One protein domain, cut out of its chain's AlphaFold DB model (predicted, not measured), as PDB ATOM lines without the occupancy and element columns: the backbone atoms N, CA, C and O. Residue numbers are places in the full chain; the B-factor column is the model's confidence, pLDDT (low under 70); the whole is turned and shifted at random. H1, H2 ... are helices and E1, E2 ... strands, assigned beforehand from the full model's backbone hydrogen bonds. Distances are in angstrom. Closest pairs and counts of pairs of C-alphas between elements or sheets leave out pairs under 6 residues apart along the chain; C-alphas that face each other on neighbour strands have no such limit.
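What this domain is: This is residues 33 to 159 and 179 to 235 of the 243 residues of an uncharacterized protein of Desulfobacterales bacterium (UniProt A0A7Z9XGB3). A twisted five-stranded sheet, E6 E5 E7 E4 E8, has H2 and H3 on one face and H1 and H5 on the other, with H4 packed beside E8 and E4. A smaller four-stranded sheet, E1 E2 E3 E9, makes a second lobe, and H5 packs on both sheets. The printed part has 184 residues, with five named helices and nine named strands in the order E1 E2 E3 H1 E4 H2 E5 E6 H3 E7 H4 E8 H5 E9. The large sheet is antiparallel, the small one mixed, and the class is mixed. The whole is compact, with a radius of gyration of the C-alphas of 16.6 A and spans of 49 by 37 by 36 A.

How they stand to each other: The large sheet runs E6, residues 133 to 143, E5, residues 120 to 130, E7, residues 180 to 190, E4, residues 95 to 101, and E8, residues 204 to 208. E5 and E6 form a hairpin, and E5 bends by 55 degrees at residue 123. Within hydrogen-bond range are N 126 and O 137 at 2.8 A between E5 and E6, N 125 and O 185 at 2.8 A between E5 and E7, N 99 and O 186 at 2.8 A between E4 and E7, and N 100 and O 206 at 3.0 A between E4 and E8. H3, residues 150 to 158, is on this sheet at a height of 7.2 A over the sheet; the closest C-alphas of H3 and E6 are those of His 153 and Ala 137, 6.6 A apart, and the closest of H3 and E7 are those of Leu 150 and Leu 184, 5.8 A apart. H2, residues 107 to 116, is on the same face, and H1, residues 68 to 88, on the opposite face, over E8, where the closest C-alphas, Ser 79 and Asp 208, are 4.9 A apart. H4, residues 192 to 200, touches H2, closest C-alphas Ser 116 and Val 197 at 7.1 A, and residues 80 to 87 of H1, closest Val 87 and Ser 192 at 6.0 A. E4, H2, E5 and E7, H4, E8 are split strand-helix-strand units, same-way strands with another strand between them, with right-handed crossovers. H5, residues 210 to 220, is on the same face as H1; the closest C-alphas of E4 and H5, Asp 96 and Gln 212, are 5.0 A apart. E1, residues 33 to 37, E2, residues 41 to 47, and E3, residues 55 to 61, form a meander, each strand the antiparallel neighbour of the one before, with N 36 and O 43 at 2.8 A and N 44 and O 58 at 2.8 A. E9, residues 229 to 234, is parallel to E3, with N 59 and O 233 at 2.7 A. H5 on this sheet makes two layers, helix over strands, at a height of 9.0 A over E2 and E3. In all five helices every O i to N i+4 pair is within hydrogen-bond range.

Where its parts are: E1 begins at C-alpha 33, (27.271, -35.960, 15.262). H1 spans 30.4 A from C-alpha 68, (15.422, -16.313, -2.533). E6 spans 30.7 A, E5 28.8 A and E7 28.3 A. E9 ends at C-alpha 234, (28.020, -26.864, 1.025).

The domain as a whole: The two C-alphas farthest apart, Asp 179 and Arg 222, are 49.4 A apart. Residues 160 to 178 are not printed, and C-alphas 159 and 179 are 14.3 A apart across this cut. Of the links that are printed whole, none is long. Mean pLDDT of the printed part is 82.4; residues 48 to 53, 64 to 71, 90 to 92, 157 to 159 and 179 to 180 are under 70.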
ATOM      1  N   HIS A  33      27.954 -37.098  15.856       80.56
ATOM      2  CA  HIS A  33      27.271 -35.960  15.262       80.56
ATOM      3  C   HIS A  33      27.403 -34.686  16.119       80.56
ATOM      4  O   HIS A  33      27.049 -34.696  17.301       80.56
ATOM      5  N   MET A  34      27.867 -33.578  15.534       84.75
ATOM      6  CA  MET A  34      27.840 -32.247  16.157       84.75
ATOM      7  C   MET A  34      27.359 -31.180  15.177       84.75
ATOM      8  O   MET A  34      27.826 -31.129  14.046       84.75
ATOM      9  N   THR A  35      26.519 -30.266  15.663       88.00
ATOM     10  CA  THR A  35      26.079 -29.079  14.920       88.00
ATOM     11  C   THR A  35      26.740 -27.829  15.488       88.00
ATOM     12  O   THR A  35      26.756 -27.610  16.702       88.00
ATOM     13  N   TYR A  36      27.236 -26.977  14.602       88.69
ATOM     14  CA  TYR A  36      27.835 -25.688  14.917       88.69
ATOM     15  C   TYR A  36      27.082 -24.577  14.195       88.69
ATOM     16  O   TYR A  36      26.520 -24.782  13.120       88.69
ATOM     17  N   ARG A  37      27.066 -23.388  14.797       88.69
ATOM     18  CA  ARG A  37      26.394 -22.212  14.243       88.69
ATOM     19  C   ARG A  37      27.312 -21.006  14.307       88.69
ATOM     20  O   ARG A  37      27.940 -20.754  15.334       88.69
ATOM     21  N   THR A  38      27.347 -20.262  13.216       85.38
ATOM     22  CA  THR A  38      27.976 -18.948  13.104       85.38
ATOM     23  C   THR A  38      26.906 -17.926  12.705       85.38
ATOM     24  O   THR A  38      25.788 -18.319  12.383       85.38
ATOM     25  N   PRO A  39      27.211 -16.618  12.689       83.88
ATOM     26  CA  PRO A  39      26.273 -15.617  12.178       83.88
ATOM     27  C   PRO A  39      25.917 -15.761  10.687       83.88
ATOM     28  O   PRO A  39      24.971 -15.122  10.242       83.88
ATOM     29  N   HIS A  40      26.689 -16.530   9.907       81.00
ATOM     30  CA  HIS A  40      26.583 -16.568   8.439       81.00
ATOM     31  C   HIS A  40      26.266 -17.953   7.865       81.00
ATOM     32  O   HIS A  40      25.884 -18.059   6.702       81.00
ATOM     33  N   TYR A  41      26.449 -19.012   8.649       84.81
ATOM     34  CA  TYR A  41      26.195 -20.395   8.254       84.81
ATOM     35  C   TYR A  41      26.151 -21.299   9.488       84.81
ATOM     36  O   TYR A  41      26.772 -21.011  10.521       84.81
ATOM     37  N   SER A  42      25.485 -22.437   9.357       88.38
ATOM     38  CA  SER A  42      25.624 -23.586  10.247       88.38
ATOM     39  C   SER A  42      26.324 -24.733   9.538       88.38
ATOM     40  O   SER A  42      26.345 -24.806   8.313       88.38
ATOM     41  N   TYR A  43      26.925 -25.632  10.308       89.44
ATOM     42  CA  TYR A  43      27.455 -26.865   9.746       89.44
ATOM     43  C   TYR A  43      27.300 -28.037  10.706       89.44
ATOM     44  O   TYR A  43      27.399 -27.893  11.928       89.44
ATOM     45  N   GLU A  44      27.061 -29.203  10.129       89.50
ATOM     46  CA  GLU A  44      26.979 -30.481  10.813       89.50
ATOM     47  C   GLU A  44      28.211 -31.315  10.498       89.50
ATOM     48  O   GLU A  44      28.675 -31.361   9.360       89.50
ATOM     49  N   VAL A  45      28.735 -31.986  11.515       87.44
ATOM     50  CA  VAL A  45      29.882 -32.882  11.411       87.44
ATOM     51  C   VAL A  45      29.427 -34.267  11.817       87.44
ATOM     52  O   VAL A  45      28.979 -34.456  12.948       87.44
ATOM     53  N   HIS A  46      29.580 -35.222  10.911       86.12
ATOM     54  CA  HIS A  46      29.227 -36.623  11.098       86.12
ATOM     55  C   HIS A  46      30.494 -37.479  11.036       86.12
ATOM     56  O   HIS A  46      31.323 -37.307  10.143       86.12
ATOM     57  N   SER A  47      30.662 -38.416  11.969       76.88
ATOM     58  CA  SER A  47      31.710 -39.439  11.853       76.88
ATOM     59  C   SER A  47      31.253 -40.484  10.838       76.88
ATOM     60  O   SER A  47      30.168 -41.044  11.006       76.88
ATOM     61  N   ALA A  48      32.060 -40.779   9.818       64.56
ATOM     62  CA  ALA A  48      31.716 -41.811   8.844       64.56
ATOM     63  C   ALA A  48      31.563 -43.174   9.551       64.56
ATOM     64  O   ALA A  48      32.454 -43.628  10.270       64.56
ATOM     65  N   THR A  49      30.397 -43.811   9.408       54.69
ATOM     66  CA  THR A  49      30.037 -45.031  10.159       54.69
ATOM     67  C   THR A  49      30.624 -46.312   9.561       54.69
ATOM     68  O   THR A  49      30.548 -47.366  10.189       54.69
ATOM     69  N   TYR A  50      31.205 -46.249   8.360       48.66
ATOM     70  CA  TYR A  50      31.651 -47.424   7.616       48.66
ATOM     71  C   TYR A  50      33.007 -47.174   6.951       48.66
ATOM     72  O   TYR A  50      33.063 -46.667   5.842       48.66
ATOM     73  N   ALA A  51      34.057 -47.613   7.651       44.12
ATOM     74  CA  ALA A  51      35.436 -47.802   7.197       44.12
ATOM     75  C   ALA A  51      36.203 -46.537   6.746       44.12
ATOM     76  O   ALA A  51      35.900 -45.942   5.725       44.12
ATOM     77  N   GLU A  52      37.278 -46.257   7.493       51.09
ATOM     78  CA  GLU A  52      38.213 -45.116   7.422       51.09
ATOM     79  C   GLU A  52      37.813 -43.910   8.297       51.09
ATOM     80  O   GLU A  52      36.666 -43.484   8.351       51.09
ATOM     81  N   GLU A  53      38.758 -43.456   9.126       68.88
ATOM     82  CA  GLU A  53      38.552 -42.623  10.324       68.88
ATOM     83  C   GLU A  53      38.281 -41.137  10.021       68.88
ATOM     84  O   GLU A  53      38.853 -40.264  10.676       68.88
ATOM     85  N   GLY A  54      37.439 -40.815   9.044       76.81
ATOM     86  CA  GLY A  54      37.194 -39.433   8.648       76.81
ATOM     87  C   GLY A  54      35.848 -38.850   9.062       76.81
ATOM     88  O   GLY A  54      34.964 -39.510   9.627       76.81
ATOM     89  N   ILE A  55      35.739 -37.539   8.853       86.12
ATOM     90  CA  ILE A  55      34.531 -36.762   9.111       86.12
ATOM     91  C   ILE A  55      33.923 -36.241   7.818       86.12
ATOM     92  O   ILE A  55      34.618 -35.754   6.925       86.12
ATOM     93  N   VAL A  56      32.599 -36.311   7.774       86.69
ATOM     94  CA  VAL A  56      31.751 -35.741   6.735       86.69
ATOM     95  C   VAL A  56      31.148 -34.463   7.281       86.69
ATOM     96  O   VAL A  56      30.624 -34.442   8.397       86.69
ATOM     97  N   VAL A  57      31.222 -33.395   6.498       86.88
ATOM     98  CA  VAL A  57      30.736 -32.080   6.903       86.88
ATOM     99  C   VAL A  57      29.654 -31.616   5.941       86.88
ATOM    100  O   VAL A  57      29.860 -31.652   4.733       86.88
ATOM    101  N   SER A  58      28.520 -31.164   6.467       87.56
ATOM    102  CA  SER A  58      27.455 -30.514   5.698       87.56
ATOM    103  C   SER A  58      27.323 -29.070   6.157       87.56
ATOM    104  O   SER A  58      27.201 -28.824   7.353       87.56
ATOM    105  N   ILE A  59      27.385 -28.115   5.236       87.00
ATOM    106  CA  ILE A  59      27.336 -26.678   5.498       87.00
ATOM    107  C   ILE A  59      26.036 -26.128   4.921       87.00
ATOM    108  O   ILE A  59      25.770 -26.257   3.726       87.00
ATOM    109  N   GLU A  60      25.276 -25.450   5.768       84.00
ATOM    110  CA  GLU A  60      24.041 -24.758   5.419       84.00
ATOM    111  C   GLU A  60      24.257 -23.247   5.592       84.00
ATOM    112  O   GLU A  60      24.495 -22.783   6.713       84.00
ATOM    113  N   PRO A  61      24.214 -22.452   4.510       79.06
ATOM    114  CA  PRO A  61      24.278 -20.998   4.614       79.06
ATOM    115  C   PRO A  61      23.088 -20.427   5.403       79.06
ATOM    116  O   PRO A  61      21.961 -20.907   5.285       79.06
ATOM    117  N   GLU A  62      23.309 -19.354   6.165       76.38
ATOM    118  CA  GLU A  62      22.250 -18.734   6.970       76.38
ATOM    119  C   GLU A  62      21.199 -18.059   6.077       76.38
ATOM    120  O   GLU A  62      21.466 -17.063   5.395       76.38
ATOM    121  N   ARG A  63      19.962 -18.561   6.117       70.19
ATOM    122  CA  ARG A  63      18.830 -18.010   5.360       70.19
ATOM    123  C   ARG A  63      18.174 -16.868   6.129       70.19
ATOM    124  O   ARG A  63      17.142 -17.042   6.766       70.19
ATOM    125  N   SER A  64      18.780 -15.688   6.075       57.72
ATOM    126  CA  SER A  64      18.268 -14.502   6.780       57.72
ATOM    127  C   SER A  64      17.115 -13.784   6.067       57.72
ATOM    128  O   SER A  64      16.483 -12.916   6.666       57.72
ATOM    129  N   ALA A  65      16.826 -14.120   4.804       60.97
ATOM    130  CA  ALA A  65      15.860 -13.389   3.989       60.97
ATOM    131  C   ALA A  65      14.593 -14.197   3.678       60.97
ATOM    132  O   ALA A  65      14.645 -15.382   3.360       60.97
ATOM    133  N   GLU A  66      13.452 -13.508   3.698       61.41
ATOM    134  CA  GLU A  66      12.117 -14.071   3.448       61.41
ATOM    135  C   GLU A  66      11.898 -14.528   1.989       61.41
ATOM    136  O   GLU A  66      10.904 -15.189   1.693       61.41
ATOM    137  N   ASN A  67      12.809 -14.192   1.065       64.81
ATOM    138  CA  ASN A  67      12.763 -14.621  -0.332       64.81
ATOM    139  C   ASN A  67      14.162 -14.957  -0.890       64.81
ATOM    140  O   ASN A  67      15.187 -14.485  -0.390       64.81
ATOM    141  N   ALA A  68      14.192 -15.775  -1.949       65.19
ATOM    142  CA  ALA A  68      15.422 -16.313  -2.533       65.19
ATOM    143  C   ALA A  68      16.366 -15.234  -3.101       65.19
ATOM    144  O   ALA A  68      17.582 -15.368  -2.980       65.19
ATOM    145  N   SER A  69      15.828 -14.155  -3.682       65.31
ATOM    146  CA  SER A  69      16.627 -13.083  -4.297       65.31
ATOM    147  C   SER A  69      17.388 -12.250  -3.263       65.31
ATOM    148  O   SER A  69      18.572 -11.969  -3.436       65.31
ATOM    149  N   ALA A  70      16.739 -11.885  -2.155       59.81
ATOM    150  CA  ALA A  70      17.383 -11.146  -1.072       59.81
ATOM    151  C   ALA A  70      18.444 -11.998  -0.357       59.81
ATOM    152  O   ALA A  70      19.522 -11.495  -0.039       59.81
ATOM    153  N   PHE A  71      18.180 -13.297  -0.173       63.78
ATOM    154  CA  PHE A  71      19.173 -14.237   0.347       63.78
ATOM    155  C   PHE A  71      20.394 -14.327  -0.579       63.78
ATOM    156  O   PHE A  71      21.523 -14.221  -0.100       63.78
ATOM    157  N   ALA A  72      20.176 -14.442  -1.896       71.44
ATOM    158  CA  ALA A  72      21.256 -14.451  -2.876       71.44
ATOM    159  C   ALA A  72      22.114 -13.181  -2.757       71.44
ATOM    160  O   ALA A  72      23.324 -13.284  -2.612       71.44
ATOM    161  N   GLY A  73      21.507 -11.990  -2.716       74.69
ATOM    162  CA  GLY A  73      22.243 -10.726  -2.572       74.69
ATOM    163  C   GLY A  73      23.147 -10.667  -1.331       74.69
ATOM    164  O   GLY A  73      24.329 -10.343  -1.446       74.69
ATOM    165  N   VAL A  74      22.615 -11.026  -0.158       77.06
ATOM    166  CA  VAL A  74      23.375 -11.016   1.108       77.06
ATOM    167  C   VAL A  74      24.491 -12.061   1.103       77.06
ATOM    168  O   VAL A  74      25.609 -11.763   1.527       77.06
ATOM    169  N   TYR A  75      24.210 -13.268   0.608       80.44
ATOM    170  CA  TYR A  75      25.205 -14.331   0.497       80.44
ATOM    171  C   TYR A  75      26.350 -13.925  -0.442       80.44
ATOM    172  O   TYR A  75      27.512 -14.034  -0.063       80.44
ATOM    173  N   LEU A  76      26.032 -13.377  -1.622       80.44
ATOM    174  CA  LEU A  76      27.017 -12.890  -2.595       80.44
ATOM    175  C   LEU A  76      27.972 -11.868  -1.971       80.44
ATOM    176  O   LEU A  76      29.190 -12.023  -2.058       80.44
ATOM    177  N   GLN A  77      27.413 -10.845  -1.321       83.12
ATOM    178  CA  GLN A  77      28.198  -9.790  -0.686       83.12
ATOM    179  C   GLN A  77      29.075 -10.348   0.443       83.12
ATOM    180  O   GLN A  77      30.275 -10.088   0.483       83.12
ATOM    181  N   THR A  78      28.492 -11.157   1.330       85.75
ATOM    182  CA  THR A  78      29.201 -11.709   2.493       85.75
ATOM    183  C   THR A  78      30.351 -12.626   2.072       85.75
ATOM    184  O   THR A  78      31.434 -12.562   2.657       85.75
ATOM    185  N   SER A  79      30.141 -13.472   1.060       88.19
ATOM    186  CA  SER A  79      31.174 -14.364   0.521       88.19
ATOM    187  C   SER A  79      32.324 -13.573  -0.100       88.19
ATOM    188  O   SER A  79      33.484 -13.850   0.203       88.19
ATOM    189  N   HIS A  80      32.011 -12.528  -0.873       87.62
ATOM    190  CA  HIS A  80      33.022 -11.656  -1.471       87.62
ATOM    191  C   HIS A  80      33.871 -10.943  -0.406       87.62
ATOM    192  O   HIS A  80      35.093 -11.067  -0.410       87.62
ATOM    193  N   GLU A  81      33.237 -10.293   0.574       89.88
ATOM    194  CA  GLU A  81      33.934  -9.585   1.659       89.88
ATOM    195  C   GLU A  81      34.811 -10.517   2.516       89.88
ATOM    196  O   GLU A  81      35.832 -10.098   3.068       89.88
ATOM    197  N   ARG A  82      34.412 -11.784   2.687       89.38
ATOM    198  CA  ARG A  82      35.214 -12.798   3.398       89.38
ATOM    199  C   ARG A  82      36.432 -13.216   2.585       89.38
ATOM    200  O   ARG A  82      37.534 -13.251   3.130       89.38
ATOM    201  N   ALA A  83      36.245 -13.484   1.297       90.44
ATOM    202  CA  ALA A  83      37.325 -13.859   0.398       90.44
ATOM    203  C   ALA A  83      38.361 -12.730   0.234       90.44
ATOM    204  O   ALA A  83      39.560 -12.986   0.335       90.44
ATOM    205  N   GLU A  84      37.926 -11.474   0.081       90.25
ATOM    206  CA  GLU A  84      38.827 -10.310   0.022       90.25
ATOM    207  C   GLU A  84      39.662 -10.155   1.301       90.25
ATOM    208  O   GLU A  84      40.875  -9.936   1.238       90.25
ATOM    209  N   ARG A  85      39.035 -10.318   2.475       89.19
ATOM    210  CA  ARG A  85      39.753 -10.298   3.759       89.19
ATOM    211  C   ARG A  85      40.797 -11.408   3.844       89.19
ATOM    212  O   ARG A  85      41.903 -11.158   4.309       89.19
ATOM    213  N   TRP A  86      40.483 -12.601   3.347       87.69
ATOM    214  CA  TRP A  86      41.441 -13.704   3.326       87.69
ATOM    215  C   TRP A  86      42.675 -13.397   2.469       87.69
ATOM    216  O   TRP A  86      43.799 -13.676   2.891       87.69
ATOM    217  N   VAL A  87      42.486 -12.787   1.291       86.56
ATOM    218  CA  VAL A  87      43.601 -12.323   0.444       86.56
ATOM    219  C   VAL A  87      44.460 -11.305   1.196       86.56
ATOM    220  O   VAL A  87      45.687 -11.419   1.204       86.56
ATOM    221  N   ALA A  88      43.829 -10.339   1.872       85.19
ATOM    222  CA  ALA A  88      44.527  -9.305   2.633       85.19
ATOM    223  C   ALA A  88      45.357  -9.866   3.804       85.19
ATOM    224  O   ALA A  88      46.414  -9.317   4.125       85.19
ATOM    225  N   ASP A  89      44.940 -10.988   4.391       83.31
ATOM    226  CA  ASP A  89      45.631 -11.641   5.508       83.31
ATOM    227  C   ASP A  89      46.857 -12.489   5.078       83.31
ATOM    228  O   ASP A  89      47.537 -13.060   5.931       83.31
ATOM    229  N   HIS A  90      47.193 -12.540   3.777       63.06
ATOM    230  CA  HIS A  90      48.416 -13.139   3.201       63.06
ATOM    231  C   HIS A  90      48.745 -14.564   3.687       63.06
ATOM    232  O   HIS A  90      49.908 -14.909   3.927       63.06
ATOM    233  N   ARG A  91      47.739 -15.435   3.808       65.56
ATOM    234  CA  ARG A  91      47.992 -16.855   4.085       65.56
ATOM    235  C   ARG A  91      48.603 -17.519   2.847       65.56
ATOM    236  O   ARG A  91      48.075 -17.402   1.745       65.56
ATOM    237  N   ALA A  92      49.756 -18.164   3.026       63.47
ATOM    238  CA  ALA A  92      50.486 -18.845   1.952       63.47
ATOM    239  C   ALA A  92      49.889 -20.218   1.594       63.47
ATOM    240  O   ALA A  92      50.284 -20.812   0.592       63.47
ATOM    241  N   ASP A  93      48.965 -20.717   2.413       79.62
ATOM    242  CA  ASP A  93      48.377 -22.038   2.244       79.62
ATOM    243  C   ASP A  93      47.298 -22.036   1.149       79.62
ATOM    244  O   ASP A  93      46.552 -21.057   1.026       79.62
ATOM    245  N   PRO A  94      47.185 -23.126   0.368       87.94
ATOM    246  CA  PRO A  94      46.061 -23.327  -0.531       87.94
ATOM    247  C   PRO A  94      44.730 -23.249   0.218       87.94
ATOM    248  O   PRO A  94      44.597 -23.761   1.330       87.94
ATOM    249  N   ILE A  95      43.742 -22.642  -0.426       90.88
ATOM    250  CA  ILE A  95      42.403 -22.439   0.109       90.88
ATOM    251  C   ILE A  95      41.375 -23.244  -0.685       90.88
ATOM    252  O   ILE A  95      41.392 -23.250  -1.915       90.88
ATOM    253  N   ASP A  96      40.484 -23.918   0.042       91.69
ATOM    254  CA  ASP A  96      39.293 -24.574  -0.493       91.69
ATOM    255  C   ASP A  96      38.244 -23.508  -0.813       91.69
ATOM    256  O   ASP A  96      37.721 -22.857   0.095       91.69
ATOM    257  N   VAL A  97      37.957 -23.317  -2.098       92.25
ATOM    258  CA  VAL A  97      36.998 -22.313  -2.566       92.25
ATOM    259  C   VAL A  97      35.895 -22.956  -3.381       92.25
ATOM    260  O   VAL A  97      36.145 -23.852  -4.183       92.25
ATOM    261  N   MET A  98      34.677 -22.452  -3.214       91.62
ATOM    262  CA  MET A  98      33.581 -22.638  -4.153       91.62
ATOM    263  C   MET A  98      33.530 -21.431  -5.094       91.62
ATOM    264  O   MET A  98      33.346 -20.297  -4.658       91.62
ATOM    265  N   VAL A  99      33.672 -21.676  -6.389       91.81
ATOM    266  CA  VAL A  99      33.570 -20.686  -7.461       91.81
ATOM    267  C   VAL A  99      32.244 -20.884  -8.168       91.81
ATOM    268  O   VAL A  99      31.919 -21.999  -8.562       91.81
ATOM    269  N   ILE A 100      31.480 -19.812  -8.359       89.31
ATOM    270  CA  ILE A 100      30.253 -19.850  -9.159       89.31
ATOM    271  C   ILE A 100      30.397 -18.867 -10.309       89.31
ATOM    272  O   ILE A 100      30.676 -17.684 -10.094       89.31
ATOM    273  N   PHE A 101      30.200 -19.363 -11.527       88.06
ATOM    274  CA  PHE A 101      30.273 -18.551 -12.735       88.06
ATOM    275  C   PHE A 101      28.997 -17.731 -12.942       88.06
ATOM    276  O   PHE A 101      27.902 -18.145 -12.562       88.06
ATOM    277  N   ARG A 102      29.156 -16.541 -13.524       84.25
ATOM    278  CA  ARG A 102      28.099 -15.539 -13.723       84.25
ATOM    279  C   ARG A 102      27.101 -15.922 -14.803       84.25
ATOM    280  O   ARG A 102      25.958 -15.481 -14.744       84.25
ATOM    281  N   HIS A 103      27.528 -16.712 -15.774       79.62
ATOM    282  CA  HIS A 103      26.704 -17.183 -16.876       79.62
ATOM    283  C   HIS A 103      27.144 -18.597 -17.292       79.62
ATOM    284  O   HIS A 103      28.190 -19.070 -16.835       79.62
ATOM    285  N   PRO A 104      26.332 -19.308 -18.093       77.88
ATOM    286  CA  PRO A 104      26.706 -20.591 -18.681       77.88
ATOM    287  C   PRO A 104      27.971 -20.490 -19.548       77.88
ATOM    288  O   PRO A 104      27.898 -20.128 -20.718       77.88
ATOM    289  N   LEU A 105      29.125 -20.849 -18.983       83.56
ATOM    290  CA  LEU A 105      30.382 -20.960 -19.725       83.56
ATOM    291  C   LEU A 105      30.487 -22.301 -20.458       83.56
ATOM    292  O   LEU A 105      30.044 -23.345 -19.957       83.56
ATOM    293  N   THR A 106      31.151 -22.288 -21.611       86.38
ATOM    294  CA  THR A 106      31.686 -23.503 -22.237       86.38
ATOM    295  C   THR A 106      32.751 -24.145 -21.344       86.38
ATOM    296  O   THR A 106      33.289 -23.523 -20.421       86.38
ATOM    297  N   LEU A 107      33.069 -25.416 -21.608       89.25
ATOM    298  CA  LEU A 107      34.096 -26.129 -20.850       89.25
ATOM    299  C   LEU A 107      35.457 -25.429 -20.964       89.25
ATOM    300  O   LEU A 107      36.175 -25.303 -19.974       89.25
ATOM    301  N   GLU A 108      35.805 -24.977 -22.166       91.19
ATOM    302  CA  GLU A 108      37.045 -24.275 -22.471       91.19
ATOM    303  C   GLU A 108      37.140 -22.942 -21.729       91.19
ATOM    304  O   GLU A 108      38.159 -22.703 -21.083       91.19
ATOM    305  N   GLU A 109      36.082 -22.124 -21.763       92.31
ATOM    306  CA  GLU A 109      36.030 -20.833 -21.062       92.31
ATOM    307  C   GLU A 109      36.174 -21.026 -19.548       92.31
ATOM    308  O   GLU A 109      37.054 -20.431 -18.928       92.31
ATOM    309  N   ALA A 110      35.388 -21.926 -18.946       92.44
ATOM    310  CA  ALA A 110      35.482 -22.209 -17.513       92.44
ATOM    311  C   ALA A 110      36.888 -22.698 -17.121       92.44
ATOM    312  O   ALA A 110      37.457 -22.270 -16.113       92.44
ATOM    313  N   ASN A 111      37.483 -23.567 -17.942       95.06
ATOM    314  CA  ASN A 111      38.835 -24.073 -17.729       95.06
ATOM    315  C   ASN A 111      39.922 -23.015 -17.942       95.06
ATOM    316  O   ASN A 111      40.985 -23.115 -17.331       95.06
ATOM    317  N   GLU A 112      39.703 -22.016 -18.793       95.56
ATOM    318  CA  GLU A 112      40.604 -20.873 -18.936       95.56
ATOM    319  C   GLU A 112      40.632 -20.032 -17.659       95.56
ATOM    320  O   GLU A 112      41.722 -19.786 -17.130       95.56
ATOM    321  N   VAL A 113      39.462 -19.720 -17.092       95.62
ATOM    322  CA  VAL A 113      39.359 -19.019 -15.801       95.62
ATOM    323  C   VAL A 113      40.085 -19.798 -14.703       95.62
ATOM    324  O   VAL A 113      40.972 -19.262 -14.037       95.62
ATOM    325  N   LEU A 114      39.777 -21.088 -14.547       95.38
ATOM    326  CA  LEU A 114      40.369 -21.938 -13.508       95.38
ATOM    327  C   LEU A 114      41.890 -22.080 -13.664       95.38
ATOM    328  O   LEU A 114      42.628 -22.017 -12.680       95.38
ATOM    329  N   ARG A 115      42.385 -22.203 -14.901       95.88
ATOM    330  CA  ARG A 115      43.825 -22.269 -15.182       95.88
ATOM    331  C   ARG A 115      44.530 -20.958 -14.857       95.88
ATOM    332  O   ARG A 115      45.630 -20.994 -14.309       95.88
ATOM    333  N   SER A 116      43.909 -19.817 -15.162       96.00
ATOM    334  CA  SER A 116      44.458 -18.498 -14.822       96.00
ATOM    335  C   SER A 116      44.624 -18.316 -13.308       96.00
ATOM    336  O   SER A 116      45.560 -17.655 -12.861       96.00
ATOM    337  N   ALA A 117      43.772 -18.983 -12.526       95.06
ATOM    338  CA  ALA A 117      43.811 -19.011 -11.073       95.06
ATOM    339  C   ALA A 117      44.688 -20.131 -10.482       95.06
ATOM    340  O   ALA A 117      44.703 -20.304  -9.265       95.06
ATOM    341  N   ASN A 118      45.401 -20.910 -11.308       94.25
ATOM    342  CA  ASN A 118      46.169 -22.080 -10.860       94.25
ATOM    343  C   ASN A 118      45.326 -23.046  -9.994       94.25
ATOM    344  O   ASN A 118      45.788 -23.572  -8.981       94.25
ATOM    345  N   ALA A 119      44.056 -23.228 -10.367       93.50
ATOM    346  CA  ALA A 119      43.109 -24.015  -9.597       93.50
ATOM    347  C   ALA A 119      43.355 -25.523  -9.742       93.50
ATOM    348  O   ALA A 119      43.693 -26.022 -10.814       93.50
ATOM    349  N   ASN A 120      43.122 -26.258  -8.657       93.62
ATOM    350  CA  ASN A 120      43.028 -27.712  -8.658       93.62
ATOM    351  C   ASN A 120      41.604 -28.118  -8.272       93.62
ATOM    352  O   ASN A 120      41.221 -28.042  -7.102       93.62
ATOM    353  N   VAL A 121      40.815 -28.494  -9.272       90.38
ATOM    354  CA  VAL A 121      39.396 -28.824  -9.152       90.38
ATOM    355  C   VAL A 121      39.239 -30.217  -8.566       90.38
ATOM    356  O   VAL A 121      39.865 -31.171  -9.014       90.38
ATOM    357  N   PHE A 122      38.350 -30.381  -7.597       87.31
ATOM    358  CA  PHE A 122      38.022 -31.719  -7.100       87.31
ATOM    359  C   PHE A 122      36.536 -32.042  -7.212       87.31
ATOM    360  O   PHE A 122      36.197 -33.214  -7.400       87.31
ATOM    361  N   GLU A 123      35.660 -31.038  -7.216       84.38
ATOM    362  CA  GLU A 123      34.214 -31.225  -7.349       84.38
ATOM    363  C   GLU A 123      33.610 -30.151  -8.257       84.38
ATOM    364  O   GLU A 123      34.029 -28.992  -8.246       84.38
ATOM    365  N   SER A 124      32.601 -30.532  -9.033       84.06
ATOM    366  CA  SER A 124      31.745 -29.612  -9.771       84.06
ATOM    367  C   SER A 124      30.280 -29.917  -9.486       84.06
ATOM    368  O   SER A 124      29.874 -31.061  -9.270       84.06
ATOM    369  N   GLY A 125      29.474 -28.868  -9.473       78.69
ATOM    370  CA  GLY A 125      28.043 -28.924  -9.270       78.69
ATOM    371  C   GLY A 125      27.345 -28.017 -10.263       78.69
ATOM    372  O   GLY A 125      27.887 -27.004 -10.696       78.69
ATOM    373  N   VAL A 126      26.129 -28.381 -10.630       78.81
ATOM    374  CA  VAL A 126      25.291 -27.563 -11.496       78.81
ATOM    375  C   VAL A 126      23.877 -27.529 -10.967       78.81
ATOM    376  O   VAL A 126      23.373 -28.521 -10.437       78.81
ATOM    377  N   VAL A 127      23.238 -26.383 -11.147       75.12
ATOM    378  CA  VAL A 127      21.824 -26.177 -10.857       75.12
ATOM    379  C   VAL A 127      21.255 -25.326 -11.978       75.12
ATOM    380  O   VAL A 127      21.855 -24.319 -12.365       75.12
ATOM    381  N   GLY A 128      20.103 -25.721 -12.503       76.75
ATOM    382  CA  GLY A 128      19.473 -24.990 -13.587       76.75
ATOM    383  C   GLY A 128      18.134 -25.556 -14.025       76.75
ATOM    384  O   GLY A 128      17.485 -26.311 -13.306       76.75
ATOM    385  N   TYR A 129      17.744 -25.173 -15.232       73.75
ATOM    386  CA  TYR A 129      16.545 -25.584 -15.936       73.75
ATOM    387  C   TYR A 129      16.901 -25.988 -17.366       73.75
ATOM    388  O   TYR A 129      17.699 -25.320 -18.026       73.75
ATOM    389  N   THR A 130      16.285 -27.064 -17.844       74.88
ATOM    390  CA  THR A 130      16.232 -27.451 -19.256       74.88
ATOM    391  C   THR A 130      14.822 -27.174 -19.768       74.88
ATOM    392  O   THR A 130      13.872 -27.904 -19.473       74.88
ATOM    393  N   GLY A 131      14.648 -26.056 -20.477       75.38
ATOM    394  CA  GLY A 131      13.309 -25.506 -20.712       75.38
ATOM    395  C   GLY A 131      12.645 -25.097 -19.390       75.38
ATOM    396  O   GLY A 131      13.108 -24.172 -18.731       75.38
ATOM    397  N   GLU A 132      11.573 -25.787 -18.988       74.00
ATOM    398  CA  GLU A 132      10.867 -25.543 -17.712       74.00
ATOM    399  C   GLU A 132      11.204 -26.570 -16.614       74.00
ATOM    400  O   GLU A 132      10.757 -26.429 -15.475       74.00
ATOM    401  N   MET A 133      11.986 -27.609 -16.924       72.06
ATOM    402  CA  MET A 133      12.295 -28.676 -15.969       72.06
ATOM    403  C   MET A 133      13.539 -28.326 -15.148       72.06
ATOM    404  O   MET A 133      14.603 -28.146 -15.740       72.06
ATOM    405  N   PRO A 134      13.453 -28.238 -13.806       72.69
ATOM    406  CA  PRO A 134      14.626 -28.012 -12.976       72.69
ATOM    407  C   PRO A 134      15.533 -29.244 -12.976       72.69
ATOM    408  O   PRO A 134      15.060 -30.382 -12.939       72.69
ATOM    409  N   PHE A 135      16.840 -29.018 -12.938       73.25
ATOM    410  CA  PHE A 135      17.837 -30.058 -12.746       73.25
ATOM    411  C   PHE A 135      18.924 -29.596 -11.776       73.25
ATOM    412  O   PHE A 135      19.248 -28.411 -11.668       73.25
ATOM    413  N   ALA A 136      19.512 -30.565 -11.086       74.44
ATOM    414  CA  ALA A 136      20.743 -30.390 -10.344       74.44
ATOM    415  C   ALA A 136      21.600 -31.637 -10.549       74.44
ATOM    416  O   ALA A 136      21.085 -32.757 -10.553       74.44
ATOM    417  N   ALA A 137      22.898 -31.447 -10.732       73.81
ATOM    418  CA  ALA A 137      23.842 -32.546 -10.829       73.81
ATOM    419  C   ALA A 137      25.129 -32.206 -10.099       73.81
ATOM    420  O   ALA A 137      25.481 -31.045  -9.893       73.81
ATOM    421  N   TYR A 138      25.833 -33.259  -9.721       74.88
ATOM    422  CA  TYR A 138      27.098 -33.180  -9.028       74.88
ATOM    423  C   TYR A 138      28.074 -34.156  -9.662       74.88
ATOM    424  O   TYR A 138      27.686 -35.238 -10.114       74.88
ATOM    425  N   SER A 139      29.344 -33.791  -9.732       76.25
ATOM    426  CA  SER A 139      30.385 -34.673 -10.232       76.25
ATOM    427  C   SER A 139      31.692 -34.465  -9.496       76.25
ATOM    428  O   SER A 139      32.141 -33.353  -9.238       76.25
ATOM    429  N   LYS A 140      32.319 -35.594  -9.186       79.62
ATOM    430  CA  LYS A 140      33.685 -35.642  -8.697       79.62
ATOM    431  C   LYS A 140      34.625 -35.562  -9.902       79.62
ATOM    432  O   LYS A 140      34.436 -36.310 -10.860       79.62
ATOM    433  N   VAL A 141      35.590 -34.649  -9.864       76.06
ATOM    434  CA  VAL A 141      36.446 -34.323 -11.020       76.06
ATOM    435  C   VAL A 141      37.913 -34.678 -10.766       76.06
ATOM    436  O   VAL A 141      38.539 -35.208 -11.673       76.06
ATOM    437  N   GLU A 142      38.426 -34.440  -9.551       80.19
ATOM    438  CA  GLU A 142      39.828 -34.660  -9.128       80.19
ATOM    439  C   GLU A 142      40.885 -34.397 -10.224       80.19
ATOM    440  O   GLU A 142      41.377 -35.311 -10.887       80.19
ATOM    441  N   GLY A 143      41.290 -33.140 -10.397       83.94
ATOM    442  CA  GLY A 143      42.333 -32.775 -11.346       83.94
ATOM    443  C   GLY A 143      42.462 -31.273 -11.594       83.94
ATOM    444  O   GLY A 143      41.736 -30.459 -11.033       83.94
ATOM    445  N   PRO A 144      43.375 -30.863 -12.486       79.12
ATOM    446  CA  PRO A 144      43.654 -29.448 -12.713       79.12
ATOM    447  C   PRO A 144      42.493 -28.684 -13.367       79.12
ATOM    448  O   PRO A 144      42.523 -27.462 -13.394       79.12
ATOM    449  N   LEU A 145      41.514 -29.376 -13.959       81.25
ATOM    450  CA  LEU A 145      40.487 -28.789 -14.819       81.25
ATOM    451  C   LEU A 145      39.176 -29.573 -14.730       81.25
ATOM    452  O   LEU A 145      39.164 -30.750 -14.370       81.25
ATOM    453  N   LEU A 146      38.086 -28.919 -15.122       85.50
ATOM    454  CA  LEU A 146      36.783 -29.535 -15.331       85.50
ATOM    455  C   LEU A 146      36.817 -30.514 -16.504       85.50
ATOM    456  O   LEU A 146      37.497 -30.286 -17.509       85.50
ATOM    457  N   THR A 147      36.014 -31.567 -16.392       84.75
ATOM    458  CA  THR A 147      35.810 -32.580 -17.439       84.75
ATOM    459  C   THR A 147      34.447 -32.479 -18.118       84.75
ATOM    460  O   THR A 147      34.229 -33.172 -19.109       84.75
ATOM    461  N   ARG A 148      33.532 -31.662 -17.577       82.00
ATOM    462  CA  ARG A 148      32.180 -31.446 -18.101       82.00
ATOM    463  C   ARG A 148      31.736 -29.999 -17.919       82.00
ATOM    464  O   ARG A 148      32.021 -29.377 -16.897       82.00
ATOM    465  N   SER A 149      31.029 -29.491 -18.916       80.81
ATOM    466  CA  SER A 149      30.332 -28.206 -18.928       80.81
ATOM    467  C   SER A 149      28.943 -28.304 -18.288       80.81
ATOM    468  O   SER A 149      28.403 -29.393 -18.072       80.81
ATOM    469  N   LEU A 150      28.321 -27.147 -18.035       78.56
ATOM    470  CA  LEU A 150      26.923 -27.068 -17.599       78.56
ATOM    471  C   LEU A 150      25.971 -27.772 -18.582       78.56
ATOM    472  O   LEU A 150      25.067 -28.488 -18.153       78.56
ATOM    473  N   GLN A 151      26.206 -27.599 -19.884       76.69
ATOM    474  CA  GLN A 151      25.407 -28.203 -20.950       76.69
ATOM    475  C   GLN A 151      25.477 -29.735 -20.908       76.69
ATOM    476  O   GLN A 151      24.447 -30.403 -20.897       76.69
ATOM    477  N   GLU A 152      26.681 -30.300 -20.800       79.69
ATOM    478  CA  GLU A 152      26.875 -31.755 -20.734       79.69
ATOM    479  C   GLU A 152      26.250 -32.358 -19.468       79.69
ATOM    480  O   GLU A 152      25.714 -33.469 -19.495       79.69
ATOM    481  N   HIS A 153      26.259 -31.623 -18.350       78.56
ATOM    482  CA  HIS A 153      25.508 -32.039 -17.172       78.56
ATOM    483  C   HIS A 153      23.997 -32.026 -17.417       78.56
ATOM    484  O   HIS A 153      23.322 -32.999 -17.077       78.56
ATOM    485  N   ALA A 154      23.467 -30.963 -18.018       74.25
ATOM    486  CA  ALA A 154      22.047 -30.844 -18.325       74.25
ATOM    487  C   ALA A 154      21.566 -31.968 -19.257       74.25
ATOM    488  O   ALA A 154      20.520 -32.570 -19.017       74.25
ATOM    489  N   GLU A 155      22.361 -32.322 -20.267       75.06
ATOM    490  CA  GLU A 155      22.083 -33.434 -21.180       75.06
ATOM    491  C   GLU A 155      22.083 -34.788 -20.464       75.06
ATOM    492  O   GLU A 155      21.234 -35.632 -20.755       75.06
ATOM    493  N   SER A 156      22.979 -34.980 -19.488       72.00
ATOM    494  CA  SER A 156      23.054 -36.219 -18.701       72.00
ATOM    495  C   SER A 156      21.877 -36.425 -17.741       72.00
ATOM    496  O   SER A 156      21.567 -37.563 -17.400       72.00
ATOM    497  N   VAL A 157      21.217 -35.342 -17.313       68.50
ATOM    498  CA  VAL A 157      20.033 -35.397 -16.437       68.50
ATOM    499  C   VAL A 157      18.732 -35.366 -17.247       68.50
ATOM    500  O   VAL A 157      17.740 -35.967 -16.845       68.50
ATOM    501  N   GLY A 158      18.735 -34.689 -18.401       55.56
ATOM    502  CA  GLY A 158      17.571 -34.489 -19.269       55.56
ATOM    503  C   GLY A 158      17.163 -35.695 -20.120       55.56
ATOM    504  O   GLY A 158      16.095 -35.661 -20.729       55.56
ATOM    505  N   HIS A 159      17.963 -36.763 -20.149       45.16
ATOM    506  CA  HIS A 159      17.599 -38.021 -20.797       45.16
ATOM    507  C   HIS A 159      17.460 -39.110 -19.727       45.16
ATOM    508  O   HIS A 159      18.481 -39.583 -19.220       45.16
ATOM    509  N   ASP A 179      17.800 -25.239 -24.313       66.06
ATOM    510  CA  ASP A 179      17.977 -23.972 -23.598       66.06
ATOM    511  C   ASP A 179      18.284 -24.306 -22.131       66.06
ATOM    512  O   ASP A 179      17.380 -24.646 -21.358       66.06
ATOM    513  N   VAL A 180      19.576 -24.324 -21.793       69.38
ATOM    514  CA  VAL A 180      20.078 -24.597 -20.447       69.38
ATOM    515  C   VAL A 180      20.277 -23.275 -19.731       69.38
ATOM    516  O   VAL A 180      21.181 -22.499 -20.039       69.38
ATOM    517  N   ARG A 181      19.447 -23.044 -18.717       75.69
ATOM    518  CA  ARG A 181      19.544 -21.881 -17.835       75.69
ATOM    519  C   ARG A 181      20.025 -22.346 -16.484       75.69
ATOM    520  O   ARG A 181      19.293 -23.028 -15.781       75.69
ATOM    521  N   GLY A 182      21.241 -22.012 -16.100       76.06
ATOM    522  CA  GLY A 182      21.760 -22.403 -14.799       76.06
ATOM    523  C   GLY A 182      23.121 -21.801 -14.522       76.06
ATOM    524  O   GLY A 182      23.618 -20.966 -15.276       76.06
ATOM    525  N   TYR A 183      23.727 -22.257 -13.440       78.69
ATOM    526  CA  TYR A 183      25.100 -21.918 -13.120       78.69
ATOM    527  C   TYR A 183      25.914 -23.181 -12.882       78.69
ATOM    528  O   TYR A 183      25.412 -24.216 -12.431       78.69
ATOM    529  N   LEU A 184      27.198 -23.060 -13.194       85.12
ATOM    530  CA  LEU A 184      28.220 -24.029 -12.855       85.12
ATOM    531  C   LEU A 184      28.928 -23.550 -11.586       85.12
ATOM    532  O   LEU A 184      29.409 -22.416 -11.515       85.12
ATOM    533  N   ALA A 185      28.958 -24.426 -10.592       86.81
ATOM    534  CA  ALA A 185      29.670 -24.265  -9.342       86.81
ATOM    535  C   ALA A 185      30.858 -25.232  -9.320       86.81
ATOM    536  O   ALA A 185      30.743 -26.391  -9.716       86.81
ATOM    537  N   VAL A 186      32.012 -24.765  -8.868       90.12
ATOM    538  CA  VAL A 186      33.259 -25.529  -8.888       90.12
ATOM    539  C   VAL A 186      33.931 -25.395  -7.544       90.12
ATOM    540  O   VAL A 186      34.191 -24.282  -7.100       90.12
ATOM    541  N   ARG A 187      34.274 -26.520  -6.920       90.19
ATOM    542  CA  ARG A 187      35.177 -26.513  -5.776       90.19
ATOM    543  C   ARG A 187      36.589 -26.828  -6.204       90.19
ATOM    544  O   ARG A 187      36.852 -27.840  -6.863       90.19
ATOM    545  N   ALA A 188      37.494 -25.952  -5.805       92.81
ATOM    546  CA  ALA A 188      38.894 -26.057  -6.145       92.81
ATOM    547  C   ALA A 188      39.786 -25.613  -4.990       92.81
ATOM    548  O   ALA A 188      39.397 -24.809  -4.146       92.81
ATOM    549  N   TRP A 189      41.007 -26.135  -4.986       93.62
ATOM    550  CA  TRP A 189      42.106 -25.562  -4.224       93.62
ATOM    551  C   TRP A 189      42.786 -24.494  -5.072       93.62
ATOM    552  O   TRP A 189      43.178 -24.775  -6.205       93.62
ATOM    553  N   VAL A 190      42.951 -23.293  -4.527       93.88
ATOM    554  CA  VAL A 190      43.714 -22.202  -5.155       93.88
ATOM    555  C   VAL A 190      44.718 -21.628  -4.166       93.88
ATOM    556  O   VAL A 190      44.519 -21.711  -2.958       93.88
ATOM    557  N   ASP A 191      45.808 -21.050  -4.657       91.94
ATOM    558  CA  ASP A 191      46.691 -20.240  -3.815       91.94
ATOM    559  C   ASP A 191      46.149 -18.803  -3.664       91.94
ATOM    560  O   ASP A 191      45.131 -18.430  -4.250       91.94
ATOM    561  N   SER A 192      46.826 -17.969  -2.871       89.31
ATOM    562  CA  SER A 192      46.402 -16.583  -2.636       89.31
ATOM    563  C   SER A 192      46.396 -15.709  -3.896       89.31
ATOM    564  O   SER A 192      45.564 -14.808  -4.001       89.31
ATOM    565  N   LYS A 193      47.273 -15.978  -4.874       91.25
ATOM    566  CA  LYS A 193      47.257 -15.274  -6.166       91.25
ATOM    567  C   LYS A 193      46.084 -15.747  -7.013       91.25
ATOM    568  O   LYS A 193      45.420 -14.925  -7.632       91.25
ATOM    569  N   GLY A 194      45.818 -17.049  -7.012       93.62
ATOM    570  CA  GLY A 194      44.665 -17.652  -7.665       93.62
ATOM    571  C   GLY A 194      43.347 -17.103  -7.134       93.62
ATOM    572  O   GLY A 194      42.475 -16.732  -7.917       93.62
ATOM    573  N   LEU A 195      43.228 -16.961  -5.813       93.62
ATOM    574  CA  LEU A 195      42.072 -16.335  -5.177       93.62
ATOM    575  C   LEU A 195      41.878 -14.880  -5.641       93.62
ATOM    576  O   LEU A 195      40.765 -14.498  -5.997       93.62
ATOM    577  N   ASP A 196      42.953 -14.088  -5.692       93.19
ATOM    578  CA  ASP A 196      42.909 -12.704  -6.188       93.19
ATOM    579  C   ASP A 196      42.495 -12.622  -7.669       93.19
ATOM    580  O   ASP A 196      41.723 -11.740  -8.048       93.19
ATOM    581  N   VAL A 197      42.951 -13.570  -8.499       95.44
ATOM    582  CA  VAL A 197      42.523 -13.697  -9.902       95.44
ATOM    583  C   VAL A 197      41.024 -13.986  -9.987       95.44
ATOM    584  O   VAL A 197      40.315 -13.277 -10.699       95.44
ATOM    585  N   LEU A 198      40.523 -14.974  -9.239       95.50
ATOM    586  CA  LEU A 198      39.103 -15.346  -9.256       95.50
ATOM    587  C   LEU A 198      38.194 -14.203  -8.798       95.50
ATOM    588  O   LEU A 198      37.157 -13.973  -9.410       95.50
ATOM    589  N   LEU A 199      38.585 -13.460  -7.758       93.88
ATOM    590  CA  LEU A 199      37.797 -12.338  -7.234       93.88
ATOM    591  C   LEU A 199      37.642 -11.182  -8.228       93.88
ATOM    592  O   LEU A 199      36.678 -10.423  -8.135       93.88
ATOM    593  N   LYS A 200      38.584 -11.041  -9.165       94.75
ATOM    594  CA  LYS A 200      38.617  -9.958 -10.157       94.75
ATOM    595  C   LYS A 200      38.117 -10.382 -11.537       94.75
ATOM    596  O   LYS A 200      37.962  -9.521 -12.401       94.75
ATOM    597  N   HIS A 201      37.901 -11.675 -11.761       95.62
ATOM    598  CA  HIS A 201      37.516 -12.197 -13.065       95.62
ATOM    599  C   HIS A 201      36.060 -11.842 -13.399       95.62
ATOM    600  O   HIS A 201      35.163 -12.033 -12.580       95.62
ATOM    601  N   GLU A 202      35.798 -11.362 -14.616       93.44
ATOM    602  CA  GLU A 202      34.468 -10.862 -15.007       93.44
ATOM    603  C   GLU A 202      33.387 -11.955 -15.050       93.44
ATOM    604  O   GLU A 202      32.241 -11.729 -14.641       93.44
ATOM    605  N   ASP A 203      33.783 -13.160 -15.461       92.62
ATOM    606  CA  ASP A 203      32.904 -14.332 -15.524       92.62
ATOM    607  C   ASP A 203      32.679 -15.021 -14.174       92.62
ATOM    608  O   ASP A 203      31.832 -15.910 -14.069       92.62
ATOM    609  N   VAL A 204      33.394 -14.625 -13.118       92.25
ATOM    610  CA  VAL A 204      33.174 -15.158 -11.771       92.25
ATOM    611  C   VAL A 204      32.124 -14.304 -11.069       92.25
ATOM    612  O   VAL A 204      32.241 -13.084 -10.939       92.25
ATOM    613  N   ARG A 205      31.051 -14.948 -10.608       88.31
ATOM    614  CA  ARG A 205      30.003 -14.297  -9.816       88.31
ATOM    615  C   ARG A 205      30.304 -14.352  -8.332       88.31
ATOM    616  O   ARG A 205      30.029 -13.379  -7.634       88.31
ATOM    617  N   VAL A 206      30.812 -15.490  -7.864       89.62
ATOM    618  CA  VAL A 206      31.038 -15.766  -6.440       89.62
ATOM    619  C   VAL A 206      32.339 -16.507  -6.258       89.62
ATOM    620  O   VAL A 206      32.615 -17.457  -6.987       89.62
ATOM    621  N   VAL A 207      33.061 -16.114  -5.216       92.75
ATOM    622  CA  VAL A 207      34.064 -16.950  -4.571       92.75
ATOM    623  C   VAL A 207      33.657 -17.081  -3.108       92.75
ATOM    624  O   VAL A 207      33.618 -16.084  -2.390       92.75
ATOM    625  N   ASP A 208      33.285 -18.285  -2.682       91.25
ATOM    626  CA  ASP A 208      32.928 -18.597  -1.299       91.25
ATOM    627  C   ASP A 208      34.017 -19.465  -0.661       91.25
ATOM    628  O   ASP A 208      34.394 -20.513  -1.182       91.25
ATOM    629  N   ILE A 209      34.512 -19.004   0.485       91.94
ATOM    630  CA  ILE A 209      35.573 -19.634   1.271       91.94
ATOM    631  C   ILE A 209      35.038 -20.355   2.520       91.94
ATOM    632  O   ILE A 209      35.810 -20.783   3.377       91.94
ATOM    633  N   THR A 210      33.714 -20.488   2.661       90.12
ATOM    634  CA  THR A 210      33.074 -21.078   3.849       90.12
ATOM    635  C   THR A 210      33.574 -22.493   4.122       90.12
ATOM    636  O   THR A 210      33.760 -22.871   5.279       90.12
ATOM    637  N   THR A 211      33.858 -23.264   3.075       89.31
ATOM    638  CA  THR A 211      34.449 -24.599   3.193       89.31
ATOM    639  C   THR A 211      35.822 -24.548   3.865       89.31
ATOM    640  O   THR A 211      36.067 -25.331   4.784       89.31
ATOM    641  N   GLN A 212      36.683 -23.589   3.506       91.50
ATOM    642  CA  GLN A 212      37.953 -23.363   4.199       91.50
ATOM    643  C   GLN A 212      37.756 -22.914   5.648       91.50
ATOM    644  O   GLN A 212      38.397 -23.459   6.542       91.50
ATOM    645  N   GLU A 213      36.877 -21.949   5.923       90.75
ATOM    646  CA  GLU A 213      36.662 -21.480   7.302       90.75
ATOM    647  C   GLU A 213      36.148 -22.597   8.216       90.75
ATOM    648  O   GLU A 213      36.534 -22.669   9.385       90.75
ATOM    649  N   VAL A 214      35.340 -23.518   7.688       90.88
ATOM    650  CA  VAL A 214      34.929 -24.721   8.418       90.88
ATOM    651  C   VAL A 214      36.109 -25.666   8.654       90.88
ATOM    652  O   VAL A 214      36.274 -26.151   9.775       90.88
ATOM    653  N   ARG A 215      36.991 -25.885   7.670       90.56
ATOM    654  CA  ARG A 215      38.233 -26.663   7.869       90.56
ATOM    655  C   ARG A 215      39.129 -26.039   8.945       90.56
ATOM    656  O   ARG A 215      39.620 -26.747   9.827       90.56
ATOM    657  N   ASP A 216      39.291 -24.719   8.931       90.19
ATOM    658  CA  ASP A 216      40.027 -23.966   9.949       90.19
ATOM    659  C   ASP A 216      39.386 -24.127  11.338       90.19
ATOM    660  O   ASP A 216      40.080 -24.356  12.331       90.19
ATOM    661  N   GLN A 217      38.059 -24.068  11.439       90.69
ATOM    662  CA  GLN A 217      37.351 -24.273  12.706       90.69
ATOM    663  C   GLN A 217      37.508 -25.705  13.227       90.69
ATOM    664  O   GLN A 217      37.770 -25.897  14.416       90.69
ATOM    665  N   LEU A 218      37.411 -26.709  12.355       90.56
ATOM    666  CA  LEU A 218      37.582 -28.120  12.711       90.56
ATOM    667  C   LEU A 218      39.015 -28.440  13.140       90.56
ATOM    668  O   LEU A 218      39.209 -29.133  14.138       90.56
ATOM    669  N   SER A 219      40.016 -27.878  12.460       88.69
ATOM    670  CA  SER A 219      41.425 -28.050  12.834       88.69
ATOM    671  C   SER A 219      41.768 -27.403  14.184       88.69
ATOM    672  O   SER A 219      42.649 -27.887  14.897       88.69
ATOM    673  N   ASN A 220      41.037 -26.360  14.588       88.31
ATOM    674  CA  ASN A 220      41.169 -25.723  15.901       88.31
ATOM    675  C   ASN A 220      40.268 -26.346  16.985       88.31
ATOM    676  O   ASN A 220      40.481 -26.124  18.182       88.31
ATOM    677  N   ASN A 221      39.280 -27.153  16.598       87.69
ATOM    678  CA  ASN A 221      38.350 -27.801  17.512       87.69
ATOM    679  C   ASN A 221      39.007 -29.006  18.195       87.69
ATOM    680  O   ASN A 221      39.409 -29.958  17.540       87.69
ATOM    681  N   ARG A 222      39.060 -29.024  19.533       86.75
ATOM    682  CA  ARG A 222      39.716 -30.107  20.295       86.75
ATOM    683  C   ARG A 222      39.167 -31.512  20.017       86.75
ATOM    684  O   ARG A 222      39.900 -32.468  20.235       86.75
ATOM    685  N   HIS A 223      37.911 -31.636  19.590       83.50
ATOM    686  CA  HIS A 223      37.276 -32.920  19.295       83.50
ATOM    687  C   HIS A 223      37.626 -33.449  17.893       83.50
ATOM    688  O   HIS A 223      37.744 -34.657  17.708       83.50
ATOM    689  N   TRP A 224      37.814 -32.548  16.922       86.25
ATOM    690  CA  TRP A 224      37.999 -32.891  15.504       86.25
ATOM    691  C   TRP A 224      39.415 -32.649  14.982       86.25
ATOM    692  O   TRP A 224      39.785 -33.173  13.935       86.25
ATOM    693  N   ARG A 225      40.233 -31.892  15.718       81.94
ATOM    694  CA  ARG A 225      41.640 -31.641  15.416       81.94
ATOM    695  C   ARG A 225      42.356 -32.984  15.295       81.94
ATOM    696  O   ARG A 225      42.440 -33.717  16.277       81.94
ATOM    697  N   ASN A 226      42.878 -33.266  14.101       83.94
ATOM    698  CA  ASN A 226      43.535 -34.508  13.653       83.94
ATOM    699  C   ASN A 226      42.631 -35.570  13.003       83.94
ATOM    700  O   ASN A 226      43.160 -36.596  12.580       83.94
ATOM    701  N   LYS A 227      41.319 -35.350  12.878       86.06
ATOM    702  CA  LYS A 227      40.481 -36.217  12.042       86.06
ATOM    703  C   LYS A 227      40.592 -35.793  10.571       86.06
ATOM    704  O   LYS A 227      40.453 -34.597  10.301       86.06
ATOM    705  N   PRO A 228      40.850 -36.718   9.629       86.94
ATOM    706  CA  PRO A 228      40.760 -36.409   8.207       86.94
ATOM    707  C   PRO A 228      39.337 -35.962   7.854       86.94
ATOM    708  O   PRO A 228      38.359 -36.477   8.389       86.94
ATOM    709  N   ILE A 229      39.229 -34.955   6.987       86.12
ATOM    710  CA  ILE A 229      37.947 -34.474   6.465       86.12
ATOM    711  C   ILE A 229      37.756 -35.120   5.100       86.12
ATOM    712  O   ILE A 229      38.400 -34.698   4.137       86.12
ATOM    713  N   ASP A 230      36.881 -36.116   5.035       82.12
ATOM    714  CA  ASP A 230      36.656 -36.909   3.824       82.12
ATOM    715  C   ASP A 230      35.840 -36.130   2.800       82.12
ATOM    716  O   ASP A 230      36.108 -36.176   1.601       82.12
ATOM    717  N   SER A 231      34.842 -35.384   3.278       80.06
ATOM    718  CA  SER A 231      34.001 -34.551   2.430       80.06
ATOM    719  C   SER A 231      33.474 -33.329   3.173       80.06
ATOM    720  O   SER A 231      33.273 -33.329   4.390       80.06
ATOM    721  N   VAL A 232      33.259 -32.262   2.407       82.38
ATOM    722  CA  VAL A 232      32.618 -31.033   2.876       82.38
ATOM    723  C   VAL A 232      31.564 -30.663   1.846       82.38
ATOM    724  O   VAL A 232      31.902 -30.128   0.803       82.38
ATOM    725  N   ALA A 233      30.300 -30.956   2.091       80.44
ATOM    726  CA  ALA A 233      29.223 -30.477   1.241       80.44
ATOM    727  C   ALA A 233      28.818 -29.077   1.705       80.44
ATOM    728  O   ALA A 233      28.602 -28.864   2.893       80.44
ATOM    729  N   ILE A 234      28.707 -28.131   0.778       78.81
ATOM    730  CA  ILE A 234      28.020 -26.864   1.025       78.81
ATOM    731  C   ILE A 234      26.746 -26.859   0.202       78.81
ATOM    732  O   ILE A 234      26.773 -27.175  -0.990       78.81
ATOM    733  N   GLU A 235      25.622 -26.554   0.846       72.81
ATOM    734  CA  GLU A 235      24.358 -26.428   0.142       72.81
ATOM    735  C   GLU A 235      24.483 -25.333  -0.922       72.81
ATOM    736  O   GLU A 235      24.713 -24.161  -0.616       72.81
TER     737      GLU A 235